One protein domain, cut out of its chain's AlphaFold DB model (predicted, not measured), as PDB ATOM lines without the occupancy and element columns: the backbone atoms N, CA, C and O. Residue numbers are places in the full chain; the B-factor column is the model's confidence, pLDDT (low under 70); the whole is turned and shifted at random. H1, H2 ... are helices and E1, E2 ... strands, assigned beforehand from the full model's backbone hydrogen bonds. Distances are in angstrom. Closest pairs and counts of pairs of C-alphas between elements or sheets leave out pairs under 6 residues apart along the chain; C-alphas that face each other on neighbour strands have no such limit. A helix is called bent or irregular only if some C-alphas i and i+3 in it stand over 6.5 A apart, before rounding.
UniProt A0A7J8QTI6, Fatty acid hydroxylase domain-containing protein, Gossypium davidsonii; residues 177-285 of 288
ATOM      1  N   VAL A 177     -36.689 -33.126   1.356       97.25
ATOM      2  CA  VAL A 177     -35.861 -34.308   1.627       97.25
ATOM      3  C   VAL A 177     -34.387 -33.916   1.653       97.25
ATOM      4  O   VAL A 177     -33.851 -33.390   0.678       97.25
ATOM      5  N   HIS A 178     -33.706 -34.202   2.760       97.69
ATOM      6  CA  HIS A 178     -32.252 -34.126   2.847       97.69
ATOM      7  C   HIS A 178     -31.666 -35.531   2.749       97.69
ATOM      8  O   HIS A 178     -31.832 -36.333   3.664       97.69
ATOM      9  N   LEU A 179     -31.003 -35.843   1.634       97.81
ATOM     10  CA  LEU A 179     -30.373 -37.138   1.417       97.81
ATOM     11  C   LEU A 179     -28.902 -37.077   1.832       97.81
ATOM     12  O   LEU A 179     -28.106 -36.384   1.206       97.81
ATOM     13  N   SER A 180     -28.534 -37.843   2.852       96.50
ATOM     14  CA  SER A 180     -27.171 -37.959   3.374       96.50
ATOM     15  C   SER A 180     -26.691 -39.417   3.326       96.50
ATOM     16  O   SER A 180     -27.345 -40.287   2.743       96.50
ATOM     17  N   HIS A 181     -25.528 -39.694   3.899       94.81
ATOM     18  CA  HIS A 181     -24.978 -41.035   4.073       94.81
ATOM     19  C   HIS A 181     -24.151 -41.115   5.359       94.81
ATOM     20  O   HIS A 181     -23.911 -40.114   6.032       94.81
ATOM     21  N   LEU A 182     -23.725 -42.323   5.723       92.88
ATOM     22  CA  LEU A 182     -22.918 -42.538   6.923       92.88
ATOM     23  C   LEU A 182     -21.499 -42.004   6.698       92.88
ATOM     24  O   LEU A 182     -20.965 -42.098   5.590       92.88
ATOM     25  N   THR A 183     -20.868 -41.467   7.743       92.19
ATOM     26  CA  THR A 183     -19.536 -40.860   7.627       92.19
ATOM     27  C   THR A 183     -18.435 -41.914   7.748       92.19
ATOM     28  O   THR A 183     -18.016 -42.519   6.759       92.19
ATOM     29  N   THR A 184     -17.970 -42.191   8.961       91.31
ATOM     30  CA  THR A 184     -16.988 -43.242   9.256       91.31
ATOM     31  C   THR A 184     -17.647 -44.383  10.034       91.31
ATOM     32  O   THR A 184     -18.691 -44.171  10.651       91.31
ATOM     33  N   PRO A 185     -17.072 -45.598  10.044       89.62
ATOM     34  CA  PRO A 185     -17.663 -46.735  10.752       89.62
ATOM     35  C   PRO A 185     -17.884 -46.501  12.254       89.62
ATOM     36  O   PRO A 185     -18.836 -47.019  12.821       89.62
ATOM     37  N   ASP A 186     -17.043 -45.691  12.900       89.25
ATOM     38  CA  ASP A 186     -17.171 -45.317  14.313       89.25
ATOM     39  C   ASP A 186     -18.238 -44.238  14.583       89.25
ATOM     40  O   ASP A 186     -18.630 -44.042  15.731       89.25
ATOM     41  N   SER A 187     -18.764 -43.567  13.551       89.69
ATOM     42  CA  SER A 187     -19.791 -42.525  13.724       89.69
ATOM     43  C   SER A 187     -21.085 -43.043  14.359       89.69
ATOM     44  O   SER A 187     -21.789 -42.282  15.019       89.69
ATOM     45  N   ILE A 188     -21.369 -44.345  14.240       90.06
ATOM     46  CA  ILE A 188     -22.550 -44.986  14.831       90.06
ATOM     47  C   ILE A 188     -22.609 -44.834  16.355       90.06
ATOM     48  O   ILE A 188     -23.696 -44.802  16.919       90.06
ATOM     49  N   TYR A 189     -21.458 -44.704  17.025       90.75
ATOM     50  CA  TYR A 189     -21.398 -44.536  18.479       90.75
ATOM     51  C   TYR A 189     -21.802 -43.134  18.936       90.75
ATOM     52  O   TYR A 189     -22.014 -42.914  20.124       90.75
ATOM     53  N   HIS A 190     -21.895 -42.188  18.001       91.06
ATOM     54  CA  HIS A 190     -22.364 -40.832  18.254       91.06
ATOM     55  C   HIS A 190     -23.856 -40.659  17.941       91.06
ATOM     56  O   HIS A 190     -24.402 -39.586  18.189       91.06
ATOM     57  N   LEU A 191     -24.528 -41.696  17.427       89.06
ATOM     58  CA  LEU A 191     -25.985 -41.698  17.323       89.06
ATOM     59  C   LEU A 191     -26.600 -41.659  18.729       89.06
ATOM     60  O   LEU A 191     -25.981 -42.155  19.676       89.06
ATOM     61  N   PRO A 192     -27.819 -41.115  18.888       85.69
ATOM     62  CA  PRO A 192     -28.503 -41.045  20.176       85.69
ATOM     63  C   PRO A 192     -29.063 -42.412  20.609       85.69
ATOM     64  O   PRO A 192     -30.223 -42.527  20.982       85.69
ATOM     65  N   LEU A 193     -28.249 -43.464  20.508       83.88
ATOM     66  CA  LEU A 193     -28.587 -44.847  20.805       83.88
ATOM     67  C   LEU A 193     -27.412 -45.521  21.528       83.88
ATOM     68  O   LEU A 193     -26.322 -45.670  20.974       83.88
ATOM     69  N   GLY A 194     -27.643 -45.951  22.768       78.00
ATOM     70  CA  GLY A 194     -26.729 -46.795  23.545       78.00
ATOM     71  C   GLY A 194     -25.541 -46.095  24.220       78.00
ATOM     72  O   GLY A 194     -25.163 -46.504  25.313       78.00
ATOM     73  N   PHE A 195     -24.960 -45.034  23.642       86.94
ATOM     74  CA  PHE A 195     -23.766 -44.379  24.211       86.94
ATOM     75  C   PHE A 195     -23.939 -42.867  24.458       86.94
ATOM     76  O   PHE A 195     -23.278 -42.063  23.793       86.94
ATOM     77  N   PRO A 196     -24.718 -42.447  25.478       87.00
ATOM     78  CA  PRO A 196     -24.971 -41.027  25.767       87.00
ATOM     79  C   PRO A 196     -23.703 -40.163  25.918       87.00
ATOM     80  O   PRO A 196     -23.643 -39.002  25.505       87.00
ATOM     81  N   SER A 197     -22.639 -40.730  26.500       88.62
ATOM     82  CA  SER A 197     -21.347 -40.043  26.691       88.62
ATOM     83  C   SER A 197     -20.625 -39.727  25.375       88.62
ATOM     84  O   SER A 197     -19.891 -38.738  25.292       88.62
ATOM     85  N   LEU A 198     -20.818 -40.563  24.350       90.50
ATOM     86  CA  LEU A 198     -20.263 -40.348  23.015       90.50
ATOM     87  C   LEU A 198     -21.188 -39.455  22.185       90.50
ATOM     88  O   LEU A 198     -20.707 -38.487  21.602       90.50
ATOM     89  N   SER A 199     -22.503 -39.694  22.205       89.62
ATOM     90  CA  SER A 199     -23.484 -38.900  21.447       89.62
ATOM     91  C   SER A 199     -23.555 -37.428  21.871       89.62
ATOM     92  O   SER A 199     -23.918 -36.569  21.079       89.62
ATOM     93  N   SER A 200     -23.193 -37.116  23.119       89.25
ATOM     94  CA  SER A 200     -23.137 -35.742  23.646       89.25
ATOM     95  C   SER A 200     -21.907 -34.944  23.200       89.25
ATOM     96  O   SER A 200     -21.781 -33.766  23.537       89.25
ATOM     97  N   LYS A 201     -20.972 -35.564  22.471       90.06
ATOM     98  CA  LYS A 201     -19.720 -34.935  22.042       90.06
ATOM     99  C   LYS A 201     -19.601 -34.970  20.521       90.06
ATOM    100  O   LYS A 201     -20.021 -35.952  19.904       90.06
ATOM    101  N   PRO A 202     -18.965 -33.951  19.913       88.31
ATOM    102  CA  PRO A 202     -18.595 -34.010  18.507       88.31
ATOM    103  C   PRO A 202     -17.815 -35.287  18.201       88.31
ATOM    104  O   PRO A 202     -17.056 -35.780  19.046       88.31
ATOM    105  N   GLN A 203     -17.984 -35.799  16.985       87.06
ATOM    106  CA  GLN A 203     -17.303 -37.011  16.562       87.06
ATOM    107  C   GLN A 203     -15.782 -36.826  16.631       87.06
ATOM    108  O   GLN A 203     -15.207 -35.991  15.932       87.06
ATOM    109  N   VAL A 204     -15.125 -37.633  17.465       86.12
ATOM    110  CA  VAL A 204     -13.665 -37.680  17.579       86.12
ATOM    111  C   VAL A 204     -13.253 -39.134  17.709       86.12
ATOM    112  O   VAL A 204     -13.646 -39.801  18.665       86.12
ATOM    113  N   SER A 205     -12.408 -39.607  16.794       81.06
ATOM    114  CA  SER A 205     -11.864 -40.962  16.878       81.06
ATOM    115  C   SER A 205     -11.036 -41.121  18.157       81.06
ATOM    116  O   SER A 205     -10.133 -40.329  18.448       81.06
ATOM    117  N   LYS A 206     -11.373 -42.133  18.959       87.44
ATOM    118  CA  LYS A 206     -10.662 -42.498  20.188       87.44
ATOM    119  C   LYS A 206     -10.099 -43.901  20.036       87.44
ATOM    120  O   LYS A 206     -10.767 -44.782  19.502       87.44
ATOM    121  N   TRP A 207      -8.906 -44.128  20.582       89.69
ATOM    122  CA  TRP A 207      -8.218 -45.422  20.499       89.69
ATOM    123  C   TRP A 207      -9.071 -46.587  21.022       89.69
ATOM    124  O   TRP A 207      -9.046 -47.669  20.446       89.69
ATOM    125  N   TYR A 208      -9.870 -46.366  22.069       88.50
ATOM    126  CA  TYR A 208     -10.676 -47.426  22.672       88.50
ATOM    127  C   TYR A 208     -11.879 -47.850  21.813       88.50
ATOM    128  O   TYR A 208     -12.383 -48.955  21.995       88.50
ATOM    129  N   LEU A 209     -12.320 -47.029  20.849       89.00
ATOM    130  CA  LEU A 209     -13.384 -47.418  19.914       89.00
ATOM    131  C   LEU A 209     -12.941 -48.569  19.001       89.00
ATOM    132  O   LEU A 209     -13.785 -49.287  18.470       89.00
ATOM    133  N   LEU A 210     -11.630 -48.815  18.887       86.31
ATOM    134  CA  LEU A 210     -11.096 -49.999  18.220       86.31
ATOM    135  C   LEU A 210     -11.583 -51.299  18.875       86.31
ATOM    136  O   LEU A 210     -11.842 -52.267  18.172       86.31
ATOM    137  N   PHE A 211     -11.768 -51.333  20.198       90.00
ATOM    138  CA  PHE A 211     -12.274 -52.534  20.880       90.00
ATOM    139  C   PHE A 211     -13.757 -52.791  20.605       90.00
ATOM    140  O   PHE A 211     -14.224 -53.914  20.772       90.00
ATOM    141  N   MET A 212     -14.477 -51.784  20.110       90.25
ATOM    142  CA  MET A 212     -15.872 -51.903  19.693       90.25
ATOM    143  C   MET A 212     -16.013 -52.420  18.252       90.25
ATOM    144  O   MET A 212     -17.125 -52.509  17.736       90.25
ATOM    145  N   TRP A 213     -14.915 -52.825  17.599       90.00
ATOM    146  CA  TRP A 213     -14.929 -53.313  16.218       90.00
ATOM    147  C   TRP A 213     -16.003 -54.371  15.904       90.00
ATOM    148  O   TRP A 213     -16.523 -54.304  14.788       90.00
ATOM    149  N   PRO A 214     -16.418 -55.295  16.808       91.88
ATOM    150  CA  PRO A 214     -17.476 -56.241  16.471       91.88
ATOM    151  C   PRO A 214     -18.804 -55.527  16.194       91.88
ATOM    152  O   PRO A 214     -19.477 -55.848  15.219       91.88
ATOM    153  N   VAL A 215     -19.152 -54.515  16.996       89.62
ATOM    154  CA  VAL A 215     -20.366 -53.701  16.809       89.62
ATOM    155  C   VAL A 215     -20.273 -52.906  15.508       89.62
ATOM    156  O   VAL A 215     -21.224 -52.874  14.726       89.62
ATOM    157  N   THR A 216     -19.100 -52.341  15.222       90.75
ATOM    158  CA  THR A 216     -18.837 -51.646  13.959       90.75
ATOM    159  C   THR A 216     -19.050 -52.568  12.756       90.75
ATOM    160  O   THR A 216     -19.768 -52.201  11.827       90.75
ATOM    161  N   VAL A 217     -18.482 -53.779  12.770       91.25
ATOM    162  CA  VAL A 217     -18.640 -54.763  11.688       91.25
ATOM    163  C   VAL A 217     -20.105 -55.156  11.522       91.25
ATOM    164  O   VAL A 217     -20.606 -55.149  10.398       91.25
ATOM    165  N   TRP A 218     -20.819 -55.414  12.619       90.00
ATOM    166  CA  TRP A 218     -22.255 -55.694  12.576       90.00
ATOM    167  C   TRP A 218     -23.052 -54.562  11.934       90.00
ATOM    168  O   TRP A 218     -23.899 -54.824  11.081       90.00
ATOM    169  N   SER A 219     -22.744 -53.306  12.268       88.38
ATOM    170  CA  SER A 219     -23.388 -52.158  11.627       88.38
ATOM    171  C   SER A 219     -23.122 -52.131  10.118       88.38
ATOM    172  O   SER A 219     -24.041 -51.911   9.339       88.38
ATOM    173  N   MET A 220     -21.890 -52.419   9.683       88.94
ATOM    174  CA  MET A 220     -21.523 -52.438   8.265       88.94
ATOM    175  C   MET A 220     -22.222 -53.568   7.505       88.94
ATOM    176  O   MET A 220     -22.603 -53.386   6.353       88.94
ATOM    177  N   LEU A 221     -22.417 -54.724   8.139       89.94
ATOM    178  CA  LEU A 221     -23.212 -55.805   7.560       89.94
ATOM    179  C   LEU A 221     -24.686 -55.398   7.448       89.94
ATOM    180  O   LEU A 221     -25.310 -55.633   6.414       89.94
ATOM    181  N   LEU A 222     -25.231 -54.724   8.464       87.75
ATOM    182  CA  LEU A 222     -26.609 -54.233   8.450       87.75
ATOM    183  C   LEU A 222     -26.850 -53.245   7.300       87.75
ATOM    184  O   LEU A 222     -27.880 -53.319   6.629       87.75
ATOM    185  N   THR A 223     -25.892 -52.358   7.015       87.31
ATOM    186  CA  THR A 223     -26.025 -51.421   5.891       87.31
ATOM    187  C   THR A 223     -26.068 -52.125   4.535       87.31
ATOM    188  O   THR A 223     -26.741 -51.655   3.617       87.31
ATOM    189  N   TRP A 224     -25.406 -53.277   4.400       81.94
ATOM    190  CA  TRP A 224     -25.484 -54.091   3.185       81.94
ATOM    191  C   TRP A 224     -26.844 -54.769   3.039       81.94
ATOM    192  O   TRP A 224     -27.354 -54.845   1.923       81.94
ATOM    193  N   VAL A 225     -27.441 -55.211   4.149       85.12
ATOM    194  CA  VAL A 225     -28.769 -55.840   4.162       85.12
ATOM    195  C   VAL A 225     -29.874 -54.840   3.820       85.12
ATOM    196  O   VAL A 225     -30.793 -55.194   3.087       85.12
ATOM    197  N   LEU A 226     -29.789 -53.596   4.310       84.31
ATOM    198  CA  LEU A 226     -30.825 -52.583   4.076       84.31
ATOM    199  C   LEU A 226     -31.040 -52.295   2.586       84.31
ATOM    200  O   LEU A 226     -32.178 -52.143   2.162       84.31
ATOM    201  N   GLY A 227     -29.976 -52.232   1.779       82.56
ATOM    202  CA  GLY A 227     -30.069 -52.214   0.310       82.56
ATOM    203  C   GLY A 227     -30.862 -51.058  -0.330       82.56
ATOM    204  O   GLY A 227     -30.977 -51.021  -1.552       82.56
ATOM    205  N   HIS A 228     -31.393 -50.115   0.452       90.38
ATOM    206  CA  HIS A 228     -32.164 -48.955   0.012       90.38
ATOM    207  C   HIS A 228     -31.923 -47.769   0.954       90.38
ATOM    208  O   HIS A 228     -31.560 -47.948   2.119       90.38
ATOM    209  N   ALA A 229     -32.144 -46.544   0.469       94.12
ATOM    210  CA  ALA A 229     -32.158 -45.380   1.349       94.12
ATOM    211  C   ALA A 229     -33.328 -45.492   2.335       94.12
ATOM    212  O   ALA A 229     -34.424 -45.916   1.962       94.12
ATOM    213  N   PHE A 230     -33.105 -45.144   3.596       92.31
ATOM    214  CA  PHE A 230     -34.134 -45.194   4.634       92.31
ATOM    215  C   PHE A 230     -34.288 -43.831   5.301       92.31
ATOM    216  O   PHE A 230     -33.387 -42.999   5.258       92.31
ATOM    217  N   ILE A 231     -35.453 -43.594   5.898       92.56
ATOM    218  CA  ILE A 231     -35.735 -42.353   6.621       92.56
ATOM    219  C   ILE A 231     -35.105 -42.481   8.005       92.56
ATOM    220  O   ILE A 231     -35.492 -43.377   8.752       92.56
ATOM    221  N   SER A 232     -34.149 -41.614   8.334       90.44
ATOM    222  CA  SER A 232     -33.552 -41.560   9.672       90.44
ATOM    223  C   SER A 232     -34.329 -40.639  10.605       90.44
ATOM    224  O   SER A 232     -34.392 -40.901  11.797       90.44
ATOM    225  N   GLU A 233     -34.929 -39.574  10.068       90.25
ATOM    226  CA  GLU A 233     -35.573 -38.535  10.869       90.25
ATOM    227  C   GLU A 233     -36.750 -37.902  10.119       90.25
ATOM    228  O   GLU A 233     -36.738 -37.779   8.887       90.25
ATOM    229  N   ARG A 234     -37.770 -37.483  10.873       91.12
ATOM    230  CA  ARG A 234     -38.929 -36.738  10.375       91.12
ATOM    231  C   ARG A 234     -39.161 -35.539  11.279       91.12
ATOM    232  O   ARG A 234     -39.382 -35.713  12.469       91.12
ATOM    233  N   ASN A 235     -39.167 -34.351  10.692       90.50
ATOM    234  CA  ASN A 235     -39.348 -33.100  11.410       90.50
ATOM    235  C   ASN A 235     -40.468 -32.274  10.795       90.50
ATOM    236  O   ASN A 235     -40.619 -32.208   9.575       90.50
ATOM    237  N   ALA A 236     -41.211 -31.575  11.645       90.56
ATOM    238  CA  ALA A 236     -42.155 -30.555  11.223       90.56
ATOM    239  C   ALA A 236     -41.620 -29.183  11.639       90.56
ATOM    240  O   ALA A 236     -41.487 -28.889  12.825       90.56
ATOM    241  N   PHE A 237     -41.325 -28.325  10.663       89.69
ATOM    242  CA  PHE A 237     -40.940 -26.940  10.911       89.69
ATOM    243  C   PHE A 237     -42.019 -25.999  10.380       89.69
ATOM    244  O   PHE A 237     -42.118 -25.730   9.179       89.69
ATOM    245  N   LYS A 238     -42.848 -25.476  11.290       91.38
ATOM    246  CA  LYS A 238     -44.046 -24.685  10.959       91.38
ATOM    247  C   LYS A 238     -44.980 -25.474  10.028       91.38
ATOM    248  O   LYS A 238     -45.620 -26.418  10.465       91.38
ATOM    249  N   LYS A 239     -45.067 -25.078   8.755       92.06
ATOM    250  CA  LYS A 239     -45.894 -25.729   7.727       92.06
ATOM    251  C   LYS A 239     -45.103 -26.696   6.840       92.06
ATOM    252  O   LYS A 239     -45.701 -27.283   5.951       92.06
ATOM    253  N   LEU A 240     -43.788 -26.806   7.037       93.38
ATOM    254  CA  LEU A 240     -42.909 -27.639   6.225       93.38
ATOM    255  C   LEU A 240     -42.682 -28.985   6.908       93.38
ATOM    256  O   LEU A 240     -42.297 -29.030   8.077       93.38
ATOM    257  N   LYS A 241     -42.868 -30.067   6.156       95.06
ATOM    258  CA  LYS A 241     -42.495 -31.425   6.551       95.06
ATOM    259  C   LYS A 241     -41.130 -31.767   5.965       95.06
ATOM    260  O   LYS A 241     -40.972 -31.839   4.748       95.06
ATOM    261  N   LEU A 242     -40.142 -31.968   6.827       95.44
ATOM    262  CA  LEU A 242     -38.773 -32.297   6.452       95.44
ATOM    263  C   LEU A 242     -38.481 -33.755   6.790       95.44
ATOM    264  O   LEU A 242     -38.864 -34.248   7.850       95.44
ATOM    265  N   GLN A 243     -37.771 -34.443   5.904       95.69
ATOM    266  CA  GLN A 243     -37.266 -35.787   6.163       95.69
ATOM    267  C   GLN A 243     -35.772 -35.855   5.871       95.69
ATOM    268  O   GLN A 243     -35.322 -35.413   4.814       95.69
ATOM    269  N   ALA A 244     -35.016 -36.455   6.789       95.62
ATOM    270  CA  ALA A 244     -33.634 -36.841   6.547       95.62
ATOM    271  C   ALA A 244     -33.607 -38.303   6.101       95.62
ATOM    272  O   ALA A 244     -34.170 -39.186   6.757       95.62
ATOM    273  N   TRP A 245     -33.026 -38.548   4.934       96.50
ATOM    274  CA  TRP A 245     -32.877 -39.873   4.352       96.50
ATOM    275  C   TRP A 245     -31.398 -40.237   4.347       96.50
ATOM    276  O   TRP A 245     -30.542 -39.392   4.088       96.50
ATOM    277  N   VAL A 246     -31.093 -41.501   4.605       95.69
ATOM    278  CA  VAL A 246     -29.723 -42.003   4.689       95.69
ATOM    279  C   VAL A 246     -29.534 -43.104   3.664       95.69
ATOM    280  O   VAL A 246     -30.226 -44.124   3.687       95.69
ATOM    281  N   VAL A 247     -28.569 -42.909   2.767       96.25
ATOM    282  CA  VAL A 247     -28.015 -43.991   1.955       96.25
ATOM    283  C   VAL A 247     -27.143 -44.850   2.880       96.25
ATOM    284  O   VAL A 247     -26.231 -44.311   3.512       96.25
ATOM    285  N   PRO A 248     -27.386 -46.171   2.990       94.44
ATOM    286  CA  PRO A 248     -26.685 -47.047   3.931       94.44
ATOM    287  C   PRO A 248     -25.268 -47.379   3.425       94.44
ATOM    288  O   PRO A 248     -24.939 -48.519   3.096       94.44
ATOM    289  N   LYS A 249     -24.421 -46.357   3.288       93.75
ATOM    290  CA  LYS A 249     -23.044 -46.443   2.798       93.75
ATOM    291  C   LYS A 249     -22.164 -45.454   3.559       93.75
ATOM    292  O   LYS A 249     -22.587 -44.341   3.841       93.75
ATOM    293  N   TYR A 250     -20.950 -45.879   3.891       93.19
ATOM    294  CA  TYR A 250     -19.931 -45.074   4.566       93.19
ATOM    295  C   TYR A 250     -19.052 -44.315   3.564       93.19
ATOM    296  O   TYR A 250     -18.861 -44.791   2.442       93.19
ATOM    297  N   ASN A 251     -18.409 -43.221   3.987       93.38
ATOM    298  CA  ASN A 251     -17.494 -42.405   3.165       93.38
ATOM    299  C   ASN A 251     -16.473 -43.246   2.387       93.38
ATOM    300  O   ASN A 251     -16.267 -43.042   1.193       93.38
ATOM    301  N   MET A 252     -15.857 -44.234   3.046       91.31
ATOM    302  CA  MET A 252     -14.850 -45.103   2.418       91.31
ATOM    303  C   MET A 252     -15.390 -45.879   1.204       91.31
ATOM    304  O   MET A 252     -14.626 -46.238   0.311       91.31
ATOM    305  N   GLN A 253     -16.701 -46.134   1.154       91.94
ATOM    306  CA  GLN A 253     -17.346 -46.855   0.058       91.94
ATOM    307  C   GLN A 253     -17.604 -45.940  -1.146       91.94
ATOM    308  O   GLN A 253     -17.533 -46.425  -2.272       91.94
ATOM    309  N   TYR A 254     -17.822 -44.636  -0.936       92.25
ATOM    310  CA  TYR A 254     -17.969 -43.652  -2.020       92.25
ATOM    311  C   TYR A 254     -16.675 -43.487  -2.827       92.25
ATOM    312  O   TYR A 254     -16.717 -43.333  -4.044       92.25
ATOM    313  N   SER A 255     -15.516 -43.612  -2.174       89.50
ATOM    314  CA  SER A 255     -14.207 -43.582  -2.842       89.50
ATOM    315  C   SER A 255     -13.887 -44.859  -3.634       89.50
ATOM    316  O   SER A 255     -12.919 -44.893  -4.397       89.50
ATOM    317  N   SER A 256     -14.670 -45.930  -3.471       91.19
ATOM    318  CA  SER A 256     -14.432 -47.208  -4.144       91.19
ATOM    319  C   SER A 256     -15.044 -47.229  -5.544       91.19
ATOM    320  O   SER A 256     -16.265 -47.209  -5.709       91.19
ATOM    321  N   LYS A 257     -14.195 -47.369  -6.574       89.88
ATOM    322  CA  LYS A 257     -14.635 -47.465  -7.980       89.88
ATOM    323  C   LYS A 257     -15.654 -48.588  -8.208       89.88
ATOM    324  O   LYS A 257     -16.596 -48.396  -8.967       89.88
ATOM    325  N   TRP A 258     -15.502 -49.714  -7.511       89.56
ATOM    326  CA  TRP A 258     -16.386 -50.880  -7.618       89.56
ATOM    327  C   TRP A 258     -17.793 -50.641  -7.065       89.56
ATOM    328  O   TRP A 258     -18.741 -51.287  -7.494       89.56
ATOM    329  N   GLN A 259     -17.943 -49.737  -6.095       90.12
ATOM    330  CA  GLN A 259     -19.235 -49.441  -5.468       90.12
ATOM    331  C   GLN A 259     -19.951 -48.262  -6.135       90.12
ATOM    332  O   GLN A 259     -21.132 -48.052  -5.865       90.12
ATOM    333  N   ARG A 260     -19.266 -47.511  -7.009       92.44
ATOM    334  CA  ARG A 260     -19.776 -46.277  -7.617       92.44
ATOM    335  C   ARG A 260     -21.122 -46.475  -8.310       92.44
ATOM    336  O   ARG A 260     -22.041 -45.710  -8.059       92.44
ATOM    337  N   GLU A 261     -21.255 -47.505  -9.142       93.25
ATOM    338  CA  GLU A 261     -22.505 -47.774  -9.864       93.25
ATOM    339  C   GLU A 261     -23.658 -48.115  -8.909       93.25
ATOM    340  O   GLU A 261     -24.749 -47.555  -9.014       93.25
ATOM    341  N   THR A 262     -23.393 -48.967  -7.915       92.81
ATOM    342  CA  THR A 262     -24.365 -49.338  -6.879       92.81
ATOM    343  C   THR A 262     -24.829 -48.124  -6.077       92.81
ATOM    344  O   THR A 262     -26.026 -47.959  -5.853       92.81
ATOM    345  N   ILE A 263     -23.905 -47.255  -5.664       94.38
ATOM    346  CA  ILE A 263     -24.209 -46.033  -4.908       94.38
ATOM    347  C   ILE A 263     -25.023 -45.061  -5.768       94.38
ATOM    348  O   ILE A 263     -26.078 -44.607  -5.329       94.38
ATOM    349  N   SER A 264     -24.613 -44.817  -7.017       95.25
ATOM    350  CA  SER A 264     -25.372 -43.980  -7.955       95.25
ATOM    351  C   SER A 264     -26.794 -44.500  -8.170       95.25
ATOM    352  O   SER A 264     -27.741 -43.716  -8.236       95.25
ATOM    353  N   LYS A 265     -26.977 -45.827  -8.237       95.50
ATOM    354  CA  LYS A 265     -28.304 -46.446  -8.343       95.50
ATOM    355  C   LYS A 265     -29.156 -46.187  -7.097       95.50
ATOM    356  O   LYS A 265     -30.331 -45.854  -7.251       95.50
ATOM    357  N   LEU A 266     -28.576 -46.304  -5.899       95.69
ATOM    358  CA  LEU A 266     -29.252 -46.016  -4.626       95.69
ATOM    359  C   LEU A 266     -29.677 -44.549  -4.527       95.69
ATOM    360  O   LEU A 266     -30.832 -44.272  -4.214       95.69
ATOM    361  N   ILE A 267     -28.772 -43.621  -4.844       96.94
ATOM    362  CA  ILE A 267     -29.048 -42.178  -4.836       96.94
ATOM    363  C   ILE A 267     -30.140 -41.851  -5.856       96.94
ATOM    364  O   ILE A 267     -31.141 -41.225  -5.519       96.94
ATOM    365  N   GLY A 268     -30.010 -42.348  -7.089       97.06
ATOM    366  CA  GLY A 268     -31.015 -42.137  -8.128       97.06
ATOM    367  C   GLY A 268     -32.386 -42.712  -7.760       97.06
ATOM    368  O   GLY A 268     -33.410 -42.127  -8.106       97.06
ATOM    369  N   GLN A 269     -32.431 -43.842  -7.050       96.75
ATOM    370  CA  GLN A 269     -33.679 -44.394  -6.522       96.75
ATOM    371  C   GLN A 269     -34.269 -43.502  -5.427       96.75
ATOM    372  O   GLN A 269     -35.448 -43.177  -5.511       96.75
ATOM    373  N   ALA A 270     -33.457 -43.045  -4.473       96.50
ATOM    374  CA  ALA A 270     -33.900 -42.143  -3.416       96.50
ATOM    375  C   ALA A 270     -34.477 -40.831  -3.977       96.50
ATOM    376  O   ALA A 270     -35.528 -40.383  -3.526       96.50
ATOM    377  N   ILE A 271     -33.851 -40.254  -5.009       97.12
ATOM    378  CA  ILE A 271     -34.358 -39.052  -5.691       97.12
ATOM    379  C   ILE A 271     -35.729 -39.319  -6.323       97.12
ATOM    380  O   ILE A 271     -36.666 -38.553  -6.107       97.12
ATOM    381  N   ARG A 272     -35.878 -40.427  -7.062       96.94
ATOM    382  CA  ARG A 272     -37.170 -40.806  -7.666       96.94
ATOM    383  C   ARG A 272     -38.246 -41.073  -6.617       96.94
ATOM    384  O   ARG A 272     -39.405 -40.750  -6.843       96.94
ATOM    385  N   ASP A 273     -37.882 -41.677  -5.493       95.06
ATOM    386  CA  ASP A 273     -38.822 -41.968  -4.413       95.06
ATOM    387  C   ASP A 273     -39.257 -40.688  -3.686       95.06
ATOM    388  O   ASP A 273     -40.410 -40.586  -3.275       95.06
ATOM    389  N   ALA A 274     -38.370 -39.698  -3.550       95.31
ATOM    390  CA  ALA A 274     -38.715 -38.384  -3.012       95.31
ATOM    391  C   ALA A 274     -39.673 -37.622  -3.944       95.31
ATOM    392  O   ALA A 274     -40.695 -37.117  -3.481       95.31
ATOM    393  N   ASP A 275     -39.390 -37.614  -5.249       95.44
ATOM    394  CA  ASP A 275     -40.239 -36.992  -6.275       95.44
ATOM    395  C   ASP A 275     -41.639 -37.629  -6.317       95.44
ATOM    396  O   ASP A 275     -42.652 -36.942  -6.196       95.44
ATOM    397  N   LYS A 276     -41.719 -38.968  -6.325       94.94
ATOM    398  CA  LYS A 276     -42.994 -39.709  -6.236       94.94
ATOM    399  C   LYS A 276     -43.795 -39.397  -4.975       94.94
ATOM    400  O   LYS A 276     -45.022 -39.472  -4.999       94.94
ATOM    401  N   LYS A 277     -43.119 -39.092  -3.867       93.19
ATOM    402  CA  LYS A 277     -43.762 -38.683  -2.613       93.19
ATOM    403  C   LYS A 277     -44.145 -37.201  -2.597       93.19
ATOM    404  O   LYS A 277     -44.686 -36.759  -1.589       93.19
ATOM    405  N   GLY A 278     -43.902 -36.447  -3.669       94.62
ATOM    406  CA  GLY A 278     -44.278 -35.039  -3.790       94.62
ATOM    407  C   GLY A 278     -43.320 -34.065  -3.103       94.62
ATOM    408  O   GLY A 278     -43.736 -32.956  -2.767       94.62
ATOM    409  N   ALA A 279     -42.058 -34.459  -2.882       96.06
ATOM    410  CA  ALA A 279     -41.051 -33.559  -2.327       96.06
ATOM    411  C   ALA A 279     -40.844 -32.337  -3.232       96.06
ATOM    412  O   ALA A 279     -40.551 -32.466  -4.416       96.06
ATOM    413  N   LYS A 280     -40.964 -31.137  -2.659       95.62
ATOM    414  CA  LYS A 280     -40.778 -29.860  -3.371       95.62
ATOM    415  C   LYS A 280     -39.308 -29.495  -3.510       95.62
ATOM    416  O   LYS A 280     -38.923 -28.834  -4.469       95.62
ATOM    417  N   ALA A 281     -38.501 -29.887  -2.529       96.06
ATOM    418  CA  ALA A 281     -37.064 -29.682  -2.536       96.06
ATOM    419  C   ALA A 281     -36.344 -30.955  -2.097       96.06
ATOM    420  O   ALA A 281     -36.742 -31.621  -1.140       96.06
ATOM    421  N   LEU A 282     -35.242 -31.255  -2.778       96.94
ATOM    422  CA  LEU A 282     -34.318 -32.305  -2.396       96.94
ATOM    423  C   LEU A 282     -32.909 -31.723  -2.345       96.94
ATOM    424  O   LEU A 282     -32.456 -31.095  -3.298       96.94
ATOM    425  N   SER A 283     -32.220 -31.936  -1.230       97.38
ATOM    426  CA  SER A 283     -30.811 -31.571  -1.071       97.38
ATOM    427  C   SER A 283     -29.961 -32.829  -0.947       97.38
ATOM    428  O   SER A 283     -30.314 -33.725  -0.178       97.38
ATOM    429  N   LEU A 284     -28.845 -32.870  -1.671       97.06
ATOM    430  CA  LEU A 284     -27.834 -33.921  -1.577       97.06
ATOM    431  C   LEU A 284     -26.737 -33.454  -0.615       97.06
ATOM    432  O   LEU A 284     -26.100 -32.427  -0.836       97.06
ATOM    433  N   GLY A 285     -26.583 -34.168   0.495       94.69
ATOM    434  CA  GLY A 285     -25.567 -33.921   1.509       94.69
ATOM    435  C   GLY A 285     -24.336 -34.807   1.328       94.69
ATOM    436  O   GLY A 285     -24.425 -35.921   0.810       94.69
TER     437      GLY A 285
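What this domain is: This is residues 177 to 285 of the 288 residues of the protein "Fatty acid hydroxylase domain-containing protein" of Gossypium davidsonii (UniProt A0A7J8QTI6). A twisted sheet of four strands has one long helix, H5, covering part of one face along the strands, and a loose group of helices, H1, H2 and H3, lies towards one end of the sheet. Kinked H3 reaches from this group back to the sheet, where its residues 219 to 226 graze it. The printed part has 109 residues, with five named helices and four named strands in the order E1 H1 H2 H3 E2 E3 H4 H5 E4; the mixed sheet runs E2 E3 E1 E4. The class is mixed, helices and strands. The whole is only just compact, close to loose, with a radius of gyration of the C-alphas of 15.3 A, and its outline is flat, 44 by 39 by 20 A.

Where its parts are: E1, residues 177 to 182, begins at C-alpha 177 (-35.861, -34.308, 1.627) and is 16.2 A long. H1 is residues 185 to 190, 10.6 A, and H2 residues 196 to 199, 5.0 A. H3, residues 207 to 226, is 28.8 A long from C-alpha 207 (-8.218, -45.422, 20.499), with a kink of 57 degrees near residue 214. H3 is irregular, with C-alphas 211 and 214 7.8 A apart; H1 is only just irregular, with C-alphas 185 and 188 6.6 A apart. E2, residues 230 to 237, is 20.5 A, and E3, residues 240 to 250, 28.9 A. H4 is residues 251 to 254, 5.4 A, and H5 residues 260 to 276, 24.2 A. E4, residues 281 to 284, is 10.2 A and ends at C-alpha 284 (-27.834, -33.921, -1.577).

How they stand to each other: E2 and E3 form an antiparallel hairpin, with N 235 and O 242 at 2.9 A. E3 and E1 are parallel, with N 180 and O 245 at 2.8 A. E1 and E4 are parallel, with N 179 and O 283 at 2.9 A. H5 is on the sheet in two layers, helix over one face, at a height over the sheet of 9.4 A. It lies over E3 and E1 and runs along the strands, at 21 degrees to E1 on the local plane. E3, H4 H5 and E4 make a split strand-helix-strand unit, two strands running the same way with E1 between them, and its crossover is right-handed. H4 only just is on the sheet, with 5 pairs of C-alphas within 10 A, and only grazes it. H4 and H5 are close but not clearly touching; their closest C-alphas, of Tyr 254 and Arg 260, are 6.4 A apart. H3 only grazes the sheet; its closest C-alphas to E3 are those of Thr 223 and Pro 248, 4.8 A. H1 touches H3 about perpendicular at 78 degrees, closest at the C-alphas of Pro 185 and Thr 216, 6.0 A. H1 and H2 touch only at the corner, at the C-alphas of His 190 and Ser 199, 3.9 A. H3 and H5 are apart. In H5 every O i to N i+4 pair is within hydrogen-bond range; H3 has 11 of 16, H1 0 of 2 but 2 of 3 O i to N i+3 pairs, and H2 and H4 are too short for an i+4 pair.

The domain as a whole: The C-alphas farthest apart, of Phe 211 and Lys 239, are 45.0 A apart. The printed part has no cut and no long link. The mean pLDDT of the printed part is 91.6, and no printed residue is under 70.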